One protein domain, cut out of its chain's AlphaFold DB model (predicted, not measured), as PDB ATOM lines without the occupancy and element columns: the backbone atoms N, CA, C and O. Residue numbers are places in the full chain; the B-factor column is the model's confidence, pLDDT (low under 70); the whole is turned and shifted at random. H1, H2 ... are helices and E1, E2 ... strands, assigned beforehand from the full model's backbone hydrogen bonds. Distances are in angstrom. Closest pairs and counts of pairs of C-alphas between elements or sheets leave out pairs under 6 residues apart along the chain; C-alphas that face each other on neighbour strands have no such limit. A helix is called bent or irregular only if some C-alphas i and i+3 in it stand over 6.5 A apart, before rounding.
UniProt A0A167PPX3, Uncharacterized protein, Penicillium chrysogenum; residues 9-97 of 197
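AT A GLANCE: This is residues 9 to 97 of the 197 residues of an uncharacterized protein of Penicillium chrysogenum (UniProt A0A167PPX3). The model is an open, flat V: the small hairpin of E1 and E2 makes the end of one thin arm, the long helix H3 runs the length of the other, and the short helices H1 and H4 meet at the corner between the arms. From H1 the unnamed residues 37 to 50 fold back along the arm of H3 to the short helix H2 near its far end, and residues 25 to 31 and 48 to 68 stand free. The printed part has 89 residues with two named strands and four named helices, in the order E1, E2, H1, H2, H3, H4; the sheet, E1 - E2, is antiparallel and the class is mostly helix. The whole is extended, with a radius of gyration of the C-alphas of 19.5 A and spans of 55 by 44 by 21 A.

IN THESE COORDINATES: E1 is residues 9 to 11, beginning at C-alpha 9 at (26.611, -12.565, 0.927), and E2 is residues 19 to 23, 11.1 A long. H3, residues 62 to 86, measures 34.4 A, from C-alpha 62 at (32.284, -2.192, -36.914) to C-alpha 86 at (35.690, 17.633, -8.979). It is neither bent nor irregular, but only just: C-alphas 83 and 86 are 6.4 A apart. H4, residues 88 to 94, measures 10.0 A and ends at C-alpha 94 at (47.774, 13.923, -9.195). H1 is residues 33 to 36, 5.8 A long, and H2 is residues 51 to 55, 6.2 A long.

HOW THE PARTS SIT: E1 and E2 form a hairpin, antiparallel at 159 degrees between their directions. C-alphas 11 and 19 face each other at 4.3 A; N 10 and O 21 are within hydrogen-bond range at 2.8 A, as are N 20 and O 10 at 2.9 A. Both strands are apart from H2, H3 and H4. H1 and H4 touch, their closest C-alphas being those of Phe 34 and Ser 93, 4.7 A apart. H3 and H4 touch only at the corner, H3 with residues 83 to 85 alone; their closest C-alphas, those of Thr 84 and Arg 91, are 4.5 A apart. Their lines are only just about perpendicular, at 70.3 degrees. H2 touches no helix, and H1 and H3 are apart. In H2, H3 and H4 every O i to N i+4 pair is within hydrogen-bond range; H1, with four residues, is too short for such a pair.

THE WHOLE: The two C-alphas farthest apart are those of Glu 14 and Leu 55, at 56.0 A. The printed part has no cut. The link from H1 to H2, 14 residues, is long, and that from H3 to H4 is tight. The mean pLDDT of the printed part is 75.6, with 29 residues under 70, among them residues 25 to 30 and 49 to 65.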
ATOM      1  N   LYS A   9      27.901 -12.676   1.614       86.31
ATOM      2  CA  LYS A   9      26.611 -12.565   0.927       86.31
ATOM      3  C   LYS A   9      25.525 -13.081   1.857       86.31
ATOM      4  O   LYS A   9      25.524 -14.259   2.207       86.31
ATOM      5  N   TYR A  10      24.626 -12.197   2.260       86.81
ATOM      6  CA  TYR A  10      23.414 -12.547   2.982       86.81
ATOM      7  C   TYR A  10      22.298 -12.755   1.965       86.81
ATOM      8  O   TYR A  10      22.084 -11.926   1.077       86.81
ATOM      9  N   VAL A  11      21.610 -13.883   2.090       92.44
ATOM     10  CA  VAL A  11      20.444 -14.241   1.281       92.44
ATOM     11  C   VAL A  11      19.201 -14.241   2.160       92.44
ATOM     12  O   VAL A  11      19.305 -14.403   3.379       92.44
ATOM     13  N   SER A  12      18.036 -14.013   1.558       88.44
ATOM     14  CA  SER A  12      16.770 -14.083   2.286       88.44
ATOM     15  C   SER A  12      16.579 -15.477   2.890       88.44
ATOM     16  O   SER A  12      16.894 -16.492   2.267       88.44
ATOM     17  N   ALA A  13      16.057 -15.521   4.116       88.00
ATOM     18  CA  ALA A  13      15.736 -16.772   4.796       88.00
ATOM     19  C   ALA A  13      14.538 -17.496   4.154       88.00
ATOM     20  O   ALA A  13      14.401 -18.707   4.305       88.00
ATOM     21  N   GLU A  14      13.679 -16.755   3.449       91.88
ATOM     22  CA  GLU A  14      12.454 -17.261   2.820       91.88
ATOM     23  C   GLU A  14      12.684 -17.671   1.360       91.88
ATOM     24  O   GLU A  14      12.088 -18.637   0.890       91.88
ATOM     25  N   ASP A  15      13.583 -16.970   0.659       92.50
ATOM     26  CA  ASP A  15      13.955 -17.263  -0.727       92.50
ATOM     27  C   ASP A  15      15.475 -17.098  -0.937       92.50
ATOM     28  O   ASP A  15      15.972 -15.973  -1.064       92.50
ATOM     29  N   PRO A  16      16.241 -18.201  -1.026       85.69
ATOM     30  CA  PRO A  16      17.693 -18.147  -1.174       85.69
ATOM     31  C   PRO A  16      18.158 -17.616  -2.541       85.69
ATOM     32  O   PRO A  16      19.355 -17.386  -2.721       85.69
ATOM     33  N   THR A  17      17.254 -17.407  -3.507       89.88
ATOM     34  CA  THR A  17      17.589 -16.756  -4.786       89.88
ATOM     35  C   THR A  17      17.731 -15.238  -4.647       89.88
ATOM     36  O   THR A  17      18.390 -14.596  -5.469       89.88
ATOM     37  N   ILE A  18      17.187 -14.659  -3.573       86.62
ATOM     38  CA  ILE A  18      17.232 -13.225  -3.301       86.62
ATOM     39  C   ILE A  18      18.428 -12.923  -2.398       86.62
ATOM     40  O   ILE A  18      18.442 -13.242  -1.208       86.62
ATOM     41  N   THR A  19      19.437 -12.255  -2.957       89.88
ATOM     42  CA  THR A  19      20.538 -11.681  -2.169       89.88
ATOM     43  C   THR A  19      20.074 -10.371  -1.542       89.88
ATOM     44  O   THR A  19      19.723  -9.435  -2.255       89.88
ATOM     45  N   THR A  20      20.073 -10.300  -0.213       87.19
ATOM     46  CA  THR A  20      19.606  -9.130   0.540       87.19
ATOM     47  C   THR A  20      20.730  -8.149   0.833       87.19
ATOM     48  O   THR A  20      20.519  -6.942   0.751       87.19
ATOM     49  N   ILE A  21      21.927  -8.642   1.169       86.12
ATOM     50  CA  ILE A  21      23.082  -7.797   1.498       86.12
ATOM     51  C   ILE A  21      24.358  -8.436   0.956       86.12
ATOM     52  O   ILE A  21      24.603  -9.626   1.142       86.12
ATOM     53  N   ILE A  22      25.212  -7.621   0.340       85.50
ATOM     54  CA  ILE A  22      26.596  -7.980   0.029       85.50
ATOM     55  C   ILE A  22      27.493  -7.058   0.854       85.50
ATOM     56  O   ILE A  22      27.405  -5.841   0.721       85.50
ATOM     57  N   ILE A  23      28.339  -7.632   1.712       79.94
ATOM     58  CA  ILE A  23      29.360  -6.896   2.462       79.94
ATOM     59  C   ILE A  23      30.723  -7.282   1.909       79.94
ATOM     60  O   ILE A  23      31.179  -8.420   2.065       79.94
ATOM     61  N   ASP A  24      31.371  -6.305   1.284       76.56
ATOM     62  CA  ASP A  24      32.696  -6.452   0.706       76.56
ATOM     63  C   ASP A  24      33.694  -5.513   1.391       76.56
ATOM     64  O   ASP A  24      33.960  -4.404   0.938       76.56
ATOM     65  N   TRP A  25      34.223  -5.955   2.533       67.94
ATOM     66  CA  TRP A  25      35.108  -5.142   3.378       67.94
ATOM     67  C   TRP A  25      36.476  -4.858   2.734       67.94
ATOM     68  O   TRP A  25      37.133  -3.884   3.089       67.94
ATOM     69  N   GLN A  26      36.901  -5.677   1.765       59.03
ATOM     70  CA  GLN A  26      38.126  -5.438   0.988       59.03
ATOM     71  C   GLN A  26      38.009  -4.208   0.071       59.03
ATOM     72  O   GLN A  26      39.021  -3.624  -0.297       59.03
ATOM     73  N   SER A  27      36.782  -3.786  -0.249       57.62
ATOM     74  CA  SER A  27      36.497  -2.603  -1.066       57.62
ATOM     75  C   SER A  27      36.259  -1.337  -0.228       57.62
ATOM     76  O   SER A  27      35.983  -0.274  -0.779       57.62
ATOM     77  N   THR A  28      36.367  -1.422   1.104       58.03
ATOM     78  CA  THR A  28      36.153  -0.304   2.040       58.03
ATOM     79  C   THR A  28      37.436   0.064   2.787       58.03
ATOM     80  O   THR A  28      37.436   0.180   4.012       58.03
ATOM     81  N   SER A  29      38.549   0.202   2.067       63.59
ATOM     82  CA  SER A  29      39.795   0.722   2.638       63.59
ATOM     83  C   SER A  29      39.803   2.252   2.568       63.59
ATOM     84  O   SER A  29      39.427   2.835   1.550       63.59
ATOM     85  N   ILE A  30      40.212   2.919   3.653       68.69
ATOM     86  CA  ILE A  30      40.541   4.348   3.604       68.69
ATOM     87  C   ILE A  30      41.974   4.437   3.102       68.69
ATOM     88  O   ILE A  30      42.919   4.186   3.846       68.69
ATOM     89  N   GLU A  31      42.117   4.783   1.831       71.38
ATOM     90  CA  GLU A  31      43.409   4.876   1.171       71.38
ATOM     91  C   GLU A  31      43.817   6.333   0.961       71.38
ATOM     92  O   GLU A  31      42.975   7.177   0.627       71.38
ATOM     93  N   PRO A  32      45.104   6.667   1.145       75.12
ATOM     94  CA  PRO A  32      45.568   8.004   0.849       75.12
ATOM     95  C   PRO A  32      45.458   8.298  -0.654       75.12
ATOM     96  O   PRO A  32      45.840   7.495  -1.503       75.12
ATOM     97  N   ALA A  33      44.973   9.496  -0.982       78.44
ATOM     98  CA  ALA A  33      44.672   9.906  -2.354       78.44
ATOM     99  C   ALA A  33      45.886   9.851  -3.312       78.44
ATOM    100  O   ALA A  33      45.699   9.675  -4.517       78.44
ATOM    101  N   PHE A  34      47.118   9.939  -2.793       77.19
ATOM    102  CA  PHE A  34      48.344   9.805  -3.591       77.19
ATOM    103  C   PHE A  34      48.538   8.406  -4.192       77.19
ATOM    104  O   PHE A  34      49.222   8.285  -5.200       77.19
ATOM    105  N   LEU A  35      47.898   7.356  -3.659       72.94
ATOM    106  CA  LEU A  35      47.989   6.006  -4.238       72.94
ATOM    107  C   LEU A  35      47.340   5.900  -5.620       72.94
ATOM    108  O   LEU A  35      47.707   5.052  -6.425       72.94
ATOM    109  N   TYR A  36      46.399   6.789  -5.917       73.38
ATOM    110  CA  TYR A  36      45.691   6.836  -7.193       73.38
ATOM    111  C   TYR A  36      46.343   7.808  -8.184       73.38
ATOM    112  O   TYR A  36      45.745   8.191  -9.194       73.38
ATOM    113  N   GLN A  37      47.566   8.251  -7.897       69.50
ATOM    114  CA  GLN A  37      48.331   9.084  -8.802       69.50
ATOM    115  C   GLN A  37      48.750   8.284 -10.045       69.50
ATOM    116  O   GLN A  37      49.359   7.226  -9.948       69.50
ATOM    117  N   GLY A  38      48.405   8.780 -11.236       64.81
ATOM    118  CA  GLY A  38      48.804   8.171 -12.514       64.81
ATOM    119  C   GLY A  38      48.078   6.870 -12.883       64.81
ATOM    120  O   GLY A  38      48.092   6.486 -14.051       64.81
ATOM    121  N   GLN A  39      47.383   6.223 -11.943       65.31
ATOM    122  CA  GLN A  39      46.591   5.028 -12.222       65.31
ATOM    123  C   GLN A  39      45.215   5.397 -12.783       65.31
ATOM    124  O   GLN A  39      44.418   6.090 -12.154       65.31
ATOM    125  N   THR A  40      44.917   4.893 -13.978       70.19
ATOM    126  CA  THR A  40      43.542   4.847 -14.478       70.19
ATOM    127  C   THR A  40      42.952   3.513 -14.045       70.19
ATOM    128  O   THR A  40      43.504   2.469 -14.387       70.19
ATOM    129  N   GLN A  41      41.860   3.531 -13.276       69.88
ATOM    130  CA  GLN A  41      41.213   2.285 -12.861       69.88
ATOM    131  C   GLN A  41      40.806   1.459 -14.084       69.88
ATOM    132  O   GLN A  41      40.441   2.015 -15.116       69.88
ATOM    133  N   THR A  42      40.867   0.132 -13.973       69.69
ATOM    134  CA  THR A  42      40.723  -0.799 -15.105       69.69
ATOM    135  C   THR A  42      39.455  -0.567 -15.931       69.69
ATOM    136  O   THR A  42      39.498  -0.667 -17.150       69.69
ATOM    137  N   PHE A  43      38.340  -0.190 -15.301       72.31
ATOM    138  CA  PHE A  43      37.084   0.109 -16.001       72.31
ATOM    139  C   PHE A  43      37.092   1.455 -16.750       72.31
ATOM    140  O   PHE A  43      36.254   1.685 -17.617       72.31
ATOM    141  N   ALA A  44      38.020   2.350 -16.407       77.12
ATOM    142  CA  ALA A  44      38.253   3.628 -17.068       77.12
ATOM    143  C   ALA A  44      39.429   3.582 -18.051       77.12
ATOM    144  O   ALA A  44      39.698   4.581 -18.722       77.12
ATOM    145  N   ALA A  45      40.163   2.469 -18.107       79.38
ATOM    146  CA  ALA A  45      41.320   2.322 -18.971       79.38
ATOM    147  C   ALA A  45      40.878   2.239 -20.434       79.38
ATOM    148  O   ALA A  45      39.895   1.580 -20.775       79.38
ATOM    149  N   LEU A  46      41.618   2.916 -21.311       78.56
ATOM    150  CA  LEU A  46      41.435   2.736 -22.746       78.56
ATOM    151  C   LEU A  46      41.930   1.330 -23.127       78.56
ATOM    152  O   LEU A  46      42.971   0.904 -22.617       78.56
ATOM    153  N   PRO A  47      41.211   0.605 -24.000       69.75
ATOM    154  CA  PRO A  47      41.666  -0.693 -24.464       69.75
ATOM    155  C   PRO A  47      42.996  -0.519 -25.202       69.75
ATOM    156  O   PRO A  47      43.179   0.441 -25.956       69.75
ATOM    157  N   ALA A  48      43.932  -1.439 -24.970       70.06
ATOM    158  CA  ALA A  48      45.157  -1.487 -25.754       70.06
ATOM    159  C   ALA A  48      44.800  -1.723 -27.233       70.06
ATOM    160  O   ALA A  48      43.873  -2.494 -27.501       70.06
ATOM    161  N   PRO A  49      45.512  -1.090 -28.184       66.19
ATOM    162  CA  PRO A  49      45.277  -1.342 -29.597       66.19
ATOM    163  C   PRO A  49      45.473  -2.833 -29.880       66.19
ATOM    164  O   PRO A  49      46.488  -3.430 -29.509       66.19
ATOM    165  N   SER A  50      44.474  -3.449 -30.502       63.06
ATOM    166  CA  SER A  50      44.520  -4.866 -30.861       63.06
ATOM    167  C   SER A  50      45.529  -5.104 -31.991       63.06
ATOM    168  O   SER A  50      45.753  -4.240 -32.839       63.06
ATOM    169  N   GLN A  51      46.132  -6.297 -32.058       56.31
ATOM    170  CA  GLN A  51      47.023  -6.654 -33.175       56.31
ATOM    171  C   GLN A  51      46.319  -6.543 -34.539       56.31
ATOM    172  O   GLN A  51      46.955  -6.216 -35.536       56.31
ATOM    173  N   THR A  52      45.001  -6.742 -34.573       58.22
ATOM    174  CA  THR A  52      44.141  -6.600 -35.754       58.22
ATOM    175  C   THR A  52      43.989  -5.140 -36.210       58.22
ATOM    176  O   THR A  52      44.008  -4.883 -37.412       58.22
ATOM    177  N   GLU A  53      43.923  -4.179 -35.276       57.59
ATOM    178  CA  GLU A  53      43.964  -2.733 -35.572       57.59
ATOM    179  C   GLU A  53      45.342  -2.290 -36.086       57.59
ATOM    180  O   GLU A  53      45.426  -1.410 -36.938       57.59
ATOM    181  N   ILE A  54      46.423  -2.922 -35.613       59.47
ATOM    182  CA  ILE A  54      47.796  -2.657 -36.077       59.47
ATOM    183  C   ILE A  54      48.019  -3.211 -37.497       59.47
ATOM    184  O   ILE A  54      48.742  -2.606 -38.285       59.47
ATOM    185  N   LEU A  55      47.391  -4.344 -37.837       55.94
ATOM    186  CA  LEU A  55      47.518  -5.005 -39.143       55.94
ATOM    187  C   LEU A  55      46.447  -4.596 -40.174       55.94
ATOM    188  O   LEU A  55      46.489  -5.077 -41.306       55.94
ATOM    189  N   GLY A  56      45.498  -3.730 -39.807       56.69
ATOM    190  CA  GLY A  56      44.488  -3.181 -40.719       56.69
ATOM    191  C   GLY A  56      43.474  -4.194 -41.267       56.69
ATOM    192  O   GLY A  56      42.983  -4.008 -42.378       56.69
ATOM    193  N   GLN A  57      43.162  -5.272 -40.538       58.72
ATOM    194  CA  GLN A  57      42.136  -6.234 -40.968       58.72
ATOM    195  C   GLN A  57      40.754  -5.860 -40.414       58.72
ATOM    196  O   GLN A  57      40.529  -5.879 -39.207       58.72
ATOM    197  N   GLU A  58      39.818  -5.545 -41.313       54.22
ATOM    198  CA  GLU A  58      38.415  -5.284 -40.977       54.22
ATOM    199  C   GLU A  58      37.705  -6.571 -40.530       54.22
ATOM    200  O   GLU A  58      37.561  -7.526 -41.296       54.22
ATOM    201  N   THR A  59      37.210  -6.583 -39.291       53.28
ATOM    202  CA  THR A  59      36.246  -7.581 -38.809       53.28
ATOM    203  C   THR A  59      34.822  -7.025 -38.798       53.28
ATOM    204  O   THR A  59      34.587  -5.840 -38.572       53.28
ATOM    205  N   THR A  60      33.864  -7.918 -39.026       55.03
ATOM    206  CA  THR A  60      32.518  -7.694 -39.579       55.03
ATOM    207  C   THR A  60      31.471  -7.069 -38.632       55.03
ATOM    208  O   THR A  60      30.285  -7.164 -38.923       55.03
ATOM    209  N   ASP A  61      31.851  -6.405 -37.532       56.56
ATOM    210  CA  ASP A  61      30.874  -5.774 -36.610       56.56
ATOM    211  C   ASP A  61      31.271  -4.361 -36.138       56.56
ATOM    212  O   ASP A  61      31.152  -3.994 -34.970       56.56
ATOM    213  N   ILE A  62      31.744  -3.553 -37.091       59.94
ATOM    214  CA  ILE A  62      32.284  -2.192 -36.914       59.94
ATOM    215  C   ILE A  62      31.358  -1.290 -36.073       59.94
ATOM    216  O   ILE A  62      31.829  -0.506 -35.254       59.94
ATOM    217  N   SER A  63      30.033  -1.417 -36.220       61.81
ATOM    218  CA  SER A  63      29.070  -0.496 -35.594       61.81
ATOM    219  C   SER A  63      28.966  -0.641 -34.070       61.81
ATOM    220  O   SER A  63      28.864   0.363 -33.356       61.81
ATOM    221  N   GLN A  64      29.009  -1.877 -33.560       61.16
ATOM    222  CA  GLN A  64      28.944  -2.154 -32.127       61.16
ATOM    223  C   GLN A  64      30.307  -1.877 -31.484       61.16
ATOM    224  O   GLN A  64      30.369  -1.235 -30.437       61.16
ATOM    225  N   THR A  65      31.402  -2.227 -32.170       69.56
ATOM    226  CA  THR A  65      32.766  -1.942 -31.692       69.56
ATOM    227  C   THR A  65      33.050  -0.441 -31.613       69.56
ATOM    228  O   THR A  65      33.664   0.028 -30.657       69.56
ATOM    229  N   GLU A  66      32.570   0.345 -32.578       74.94
ATOM    230  CA  GLU A  66      32.749   1.799 -32.589       74.94
ATOM    231  C   GLU A  66      31.922   2.492 -31.498       74.94
ATOM    232  O   GLU A  66      32.395   3.429 -30.843       74.94
ATOM    233  N   ARG A  67      30.714   1.984 -31.227       78.38
ATOM    234  CA  ARG A  67      29.895   2.427 -30.093       78.38
ATOM    235  C   ARG A  67      30.582   2.129 -28.761       78.38
ATOM    236  O   ARG A  67      30.657   3.021 -27.917       78.38
ATOM    237  N   ASP A  68      31.110   0.925 -28.585       78.62
ATOM    238  CA  ASP A  68      31.787   0.520 -27.351       78.62
ATOM    239  C   ASP A  68      33.078   1.315 -27.136       78.62
ATOM    240  O   ASP A  68      33.307   1.851 -26.053       78.62
ATOM    241  N   ARG A  69      33.863   1.535 -28.195       79.81
ATOM    242  CA  ARG A  69      35.043   2.410 -28.166       79.81
ATOM    243  C   ARG A  69      34.686   3.847 -27.773       79.81
ATOM    244  O   ARG A  69      35.368   4.449 -26.941       79.81
ATOM    245  N   LYS A  70      33.599   4.398 -28.326       84.38
ATOM    246  CA  LYS A  70      33.102   5.731 -27.952       84.38
ATOM    247  C   LYS A  70      32.667   5.775 -26.486       84.38
ATOM    248  O   LYS A  70      33.005   6.730 -25.790       84.38
ATOM    249  N   ASN A  71      31.972   4.745 -26.006       84.38
ATOM    250  CA  ASN A  71      31.545   4.643 -24.610       84.38
ATOM    251  C   ASN A  71      32.743   4.606 -23.654       84.38
ATOM    252  O   ASN A  71      32.768   5.367 -22.687       84.38
ATOM    253  N   VAL A  72      33.765   3.799 -23.951       84.25
ATOM    254  CA  VAL A  72      34.988   3.724 -23.136       84.25
ATOM    255  C   VAL A  72      35.736   5.060 -23.140       84.25
ATOM    256  O   VAL A  72      36.188   5.517 -22.092       84.25
ATOM    257  N   SER A  73      35.802   5.749 -24.283       86.44
ATOM    258  CA  SER A  73      36.398   7.089 -24.363       86.44
ATOM    259  C   SER A  73      35.645   8.114 -23.512       86.44
ATOM    260  O   SER A  73      36.275   8.891 -22.797       86.44
ATOM    261  N   ILE A  74      34.309   8.134 -23.577       88.19
ATOM    262  CA  ILE A  74      33.482   9.031 -22.753       88.19
ATOM    263  C   ILE A  74      33.712   8.727 -21.276       88.19
ATOM    264  O   ILE A  74      33.875   9.646 -20.470       88.19
ATOM    265  N   PHE A  75      33.764   7.447 -20.919       85.62
ATOM    266  CA  PHE A  75      33.988   7.025 -19.551       85.62
ATOM    267  C   PHE A  75      35.369   7.468 -19.044       85.62
ATOM    268  O   PHE A  75      35.464   8.083 -17.983       85.62
ATOM    269  N   ASN A  76      36.430   7.235 -19.820       87.62
ATOM    270  CA  ASN A  76      37.789   7.669 -19.494       87.62
ATOM    271  C   ASN A  76      37.880   9.193 -19.303       87.62
ATOM    272  O   ASN A  76      38.455   9.667 -18.321       87.62
ATOM    273  N   GLN A  77      37.283   9.967 -20.213       88.62
ATOM    274  CA  GLN A  77      37.250  11.429 -20.119       88.62
ATOM    275  C   GLN A  77      36.500  11.892 -18.870       88.62
ATOM    276  O   GLN A  77      36.998  12.733 -18.124       88.62
ATOM    277  N   THR A  78      35.333  11.301 -18.609       89.44
ATOM    278  CA  THR A  78      34.522  11.606 -17.424       89.44
ATOM    279  C   THR A  78      35.290  11.295 -16.142       89.44
ATOM    280  O   THR A  78      35.373  12.146 -15.258       89.44
ATOM    281  N   TYR A  79      35.921  10.120 -16.065       86.31
ATOM    282  CA  TYR A  79      36.777   9.731 -14.947       86.31
ATOM    283  C   TYR A  79      37.909  10.741 -14.742       86.31
ATOM    284  O   TYR A  79      38.121  11.224 -13.632       86.31
ATOM    285  N   ASN A  80      38.594  11.145 -15.813       84.50
ATOM    286  CA  ASN A  80      39.665  12.133 -15.721       84.50
ATOM    287  C   ASN A  80      39.184  13.487 -15.193       84.50
ATOM    288  O   ASN A  80      39.842  14.048 -14.317       84.50
ATOM    289  N   VAL A  81      38.040  13.993 -15.659       88.31
ATOM    290  CA  VAL A  81      37.449  15.241 -15.148       88.31
ATOM    291  C   VAL A  81      37.092  15.112 -13.668       88.31
ATOM    292  O   VAL A  81      37.450  15.981 -12.876       88.31
ATOM    293  N   VAL A  82      36.452  14.016 -13.259       85.25
ATOM    294  CA  VAL A  82      36.105  13.777 -11.849       85.25
ATOM    295  C   VAL A  82      37.360  13.779 -10.972       85.25
ATOM    296  O   VAL A  82      37.426  14.499  -9.975       85.25
ATOM    297  N   MET A  83      38.385  13.039 -11.392       82.38
ATOM    298  CA  MET A  83      39.619  12.853 -10.631       82.38
ATOM    299  C   MET A  83      40.539  14.084 -10.631       82.38
ATOM    300  O   MET A  83      41.398  14.185  -9.761       82.38
ATOM    301  N   THR A  84      40.404  15.014 -11.583       80.38
ATOM    302  CA  THR A  84      41.253  16.224 -11.656       80.38
ATOM    303  C   THR A  84      40.553  17.510 -11.243       80.38
ATOM    304  O   THR A  84      41.218  18.419 -10.755       80.38
ATOM    305  N   ALA A  85      39.238  17.622 -11.436       84.19
ATOM    306  CA  ALA A  85      38.519  18.881 -11.268       84.19
ATOM    307  C   ALA A  85      37.497  18.844 -10.128       84.19
ATOM    308  O   ALA A  85      37.336  19.845  -9.433       84.19
ATOM    309  N   LEU A  86      36.816  17.712  -9.919       85.38
ATOM    310  CA  LEU A  86      35.690  17.633  -8.979       85.38
ATOM    311  C   LEU A  86      36.089  17.176  -7.576       85.38
ATOM    312  O   LEU A  86      35.386  17.494  -6.620       85.38
ATOM    313  N   ILE A  87      37.209  16.462  -7.436       84.94
ATOM    314  CA  ILE A  87      37.698  15.969  -6.144       84.94
ATOM    315  C   ILE A  87      39.003  16.704  -5.789       84.94
ATOM    316  O   ILE A  87      40.070  16.328  -6.285       84.94
ATOM    317  N   PRO A  88      38.965  17.739  -4.922       80.88
ATOM    318  CA  PRO A  88      40.137  18.563  -4.619       80.88
ATOM    319  C   PRO A  88      41.341  17.769  -4.096       80.88
ATOM    320  O   PRO A  88      42.467  18.024  -4.511       80.88
ATOM    321  N   GLY A  89      41.112  16.764  -3.241       81.31
ATOM    322  CA  GLY A  89      42.184  15.907  -2.719       81.31
ATOM    323  C   GLY A  89      42.876  15.075  -3.805       81.31
ATOM    324  O   GLY A  89      44.099  14.929  -3.790       81.31
ATOM    325  N   MET A  90      42.114  14.597  -4.793       81.50
ATOM    326  CA  MET A  90      42.656  13.862  -5.940       81.50
ATOM    327  C   MET A  90      43.426  14.776  -6.885       81.50
ATOM    328  O   MET A  90      44.486  14.391  -7.374       81.50
ATOM    329  N   ARG A  91      42.947  16.008  -7.090       82.00
ATOM    330  CA  ARG A  91      43.653  17.010  -7.894       82.00
ATOM    331  C   ARG A  91      45.057  17.261  -7.359       82.00
ATOM    332  O   ARG A  91      46.011  17.164  -8.120       82.00
ATOM    333  N   THR A  92      45.178  17.557  -6.066       81.94
ATOM    334  CA  THR A  92      46.483  17.801  -5.435       81.94
ATOM    335  C   THR A  92      47.368  16.566  -5.529       81.94
ATOM    336  O   THR A  92      48.526  16.677  -5.907       81.94
ATOM    337  N   SER A  93      46.800  15.385  -5.280       80.75
ATOM    338  CA  SER A  93      47.529  14.117  -5.342       80.75
ATOM    339  C   SER A  93      48.071  13.801  -6.738       80.75
ATOM    340  O   SER A  93      49.177  13.298  -6.865       80.75
ATOM    341  N   ARG A  94      47.332  14.137  -7.805       78.00
ATOM    342  CA  ARG A  94      47.774  13.923  -9.195       78.00
ATOM    343  C   ARG A  94      48.884  14.876  -9.648       78.00
ATOM    344  O   ARG A  94      49.527  14.572 -10.647       78.00
ATOM    345  N   LEU A  95      49.088  15.996  -8.952       80.94
ATOM    346  CA  LEU A  95      50.127  16.989  -9.255       80.94
ATOM    347  C   LEU A  95      51.468  16.706  -8.569       80.94
ATOM    348  O   LEU A  95      52.436  17.410  -8.844       80.94
ATOM    349  N   LEU A  96      51.520  15.736  -7.657       78.75
ATOM    350  CA  LEU A  96      52.752  15.374  -6.963       78.75
ATOM    351  C   LEU A  96      53.761  14.760  -7.949       78.75
ATOM    352  O   LEU A  96      53.400  14.367  -9.053       78.75
ATOM    353  N   ASP A  97      55.028  14.658  -7.577       77.00
ATOM    354  CA  ASP A  97      55.967  13.834  -8.339       77.00
ATOM    355  C   ASP A  97      55.878  12.392  -7.812       77.00
ATOM    356  O   ASP A  97      56.084  12.195  -6.608       77.00
TER     357      ASP A  97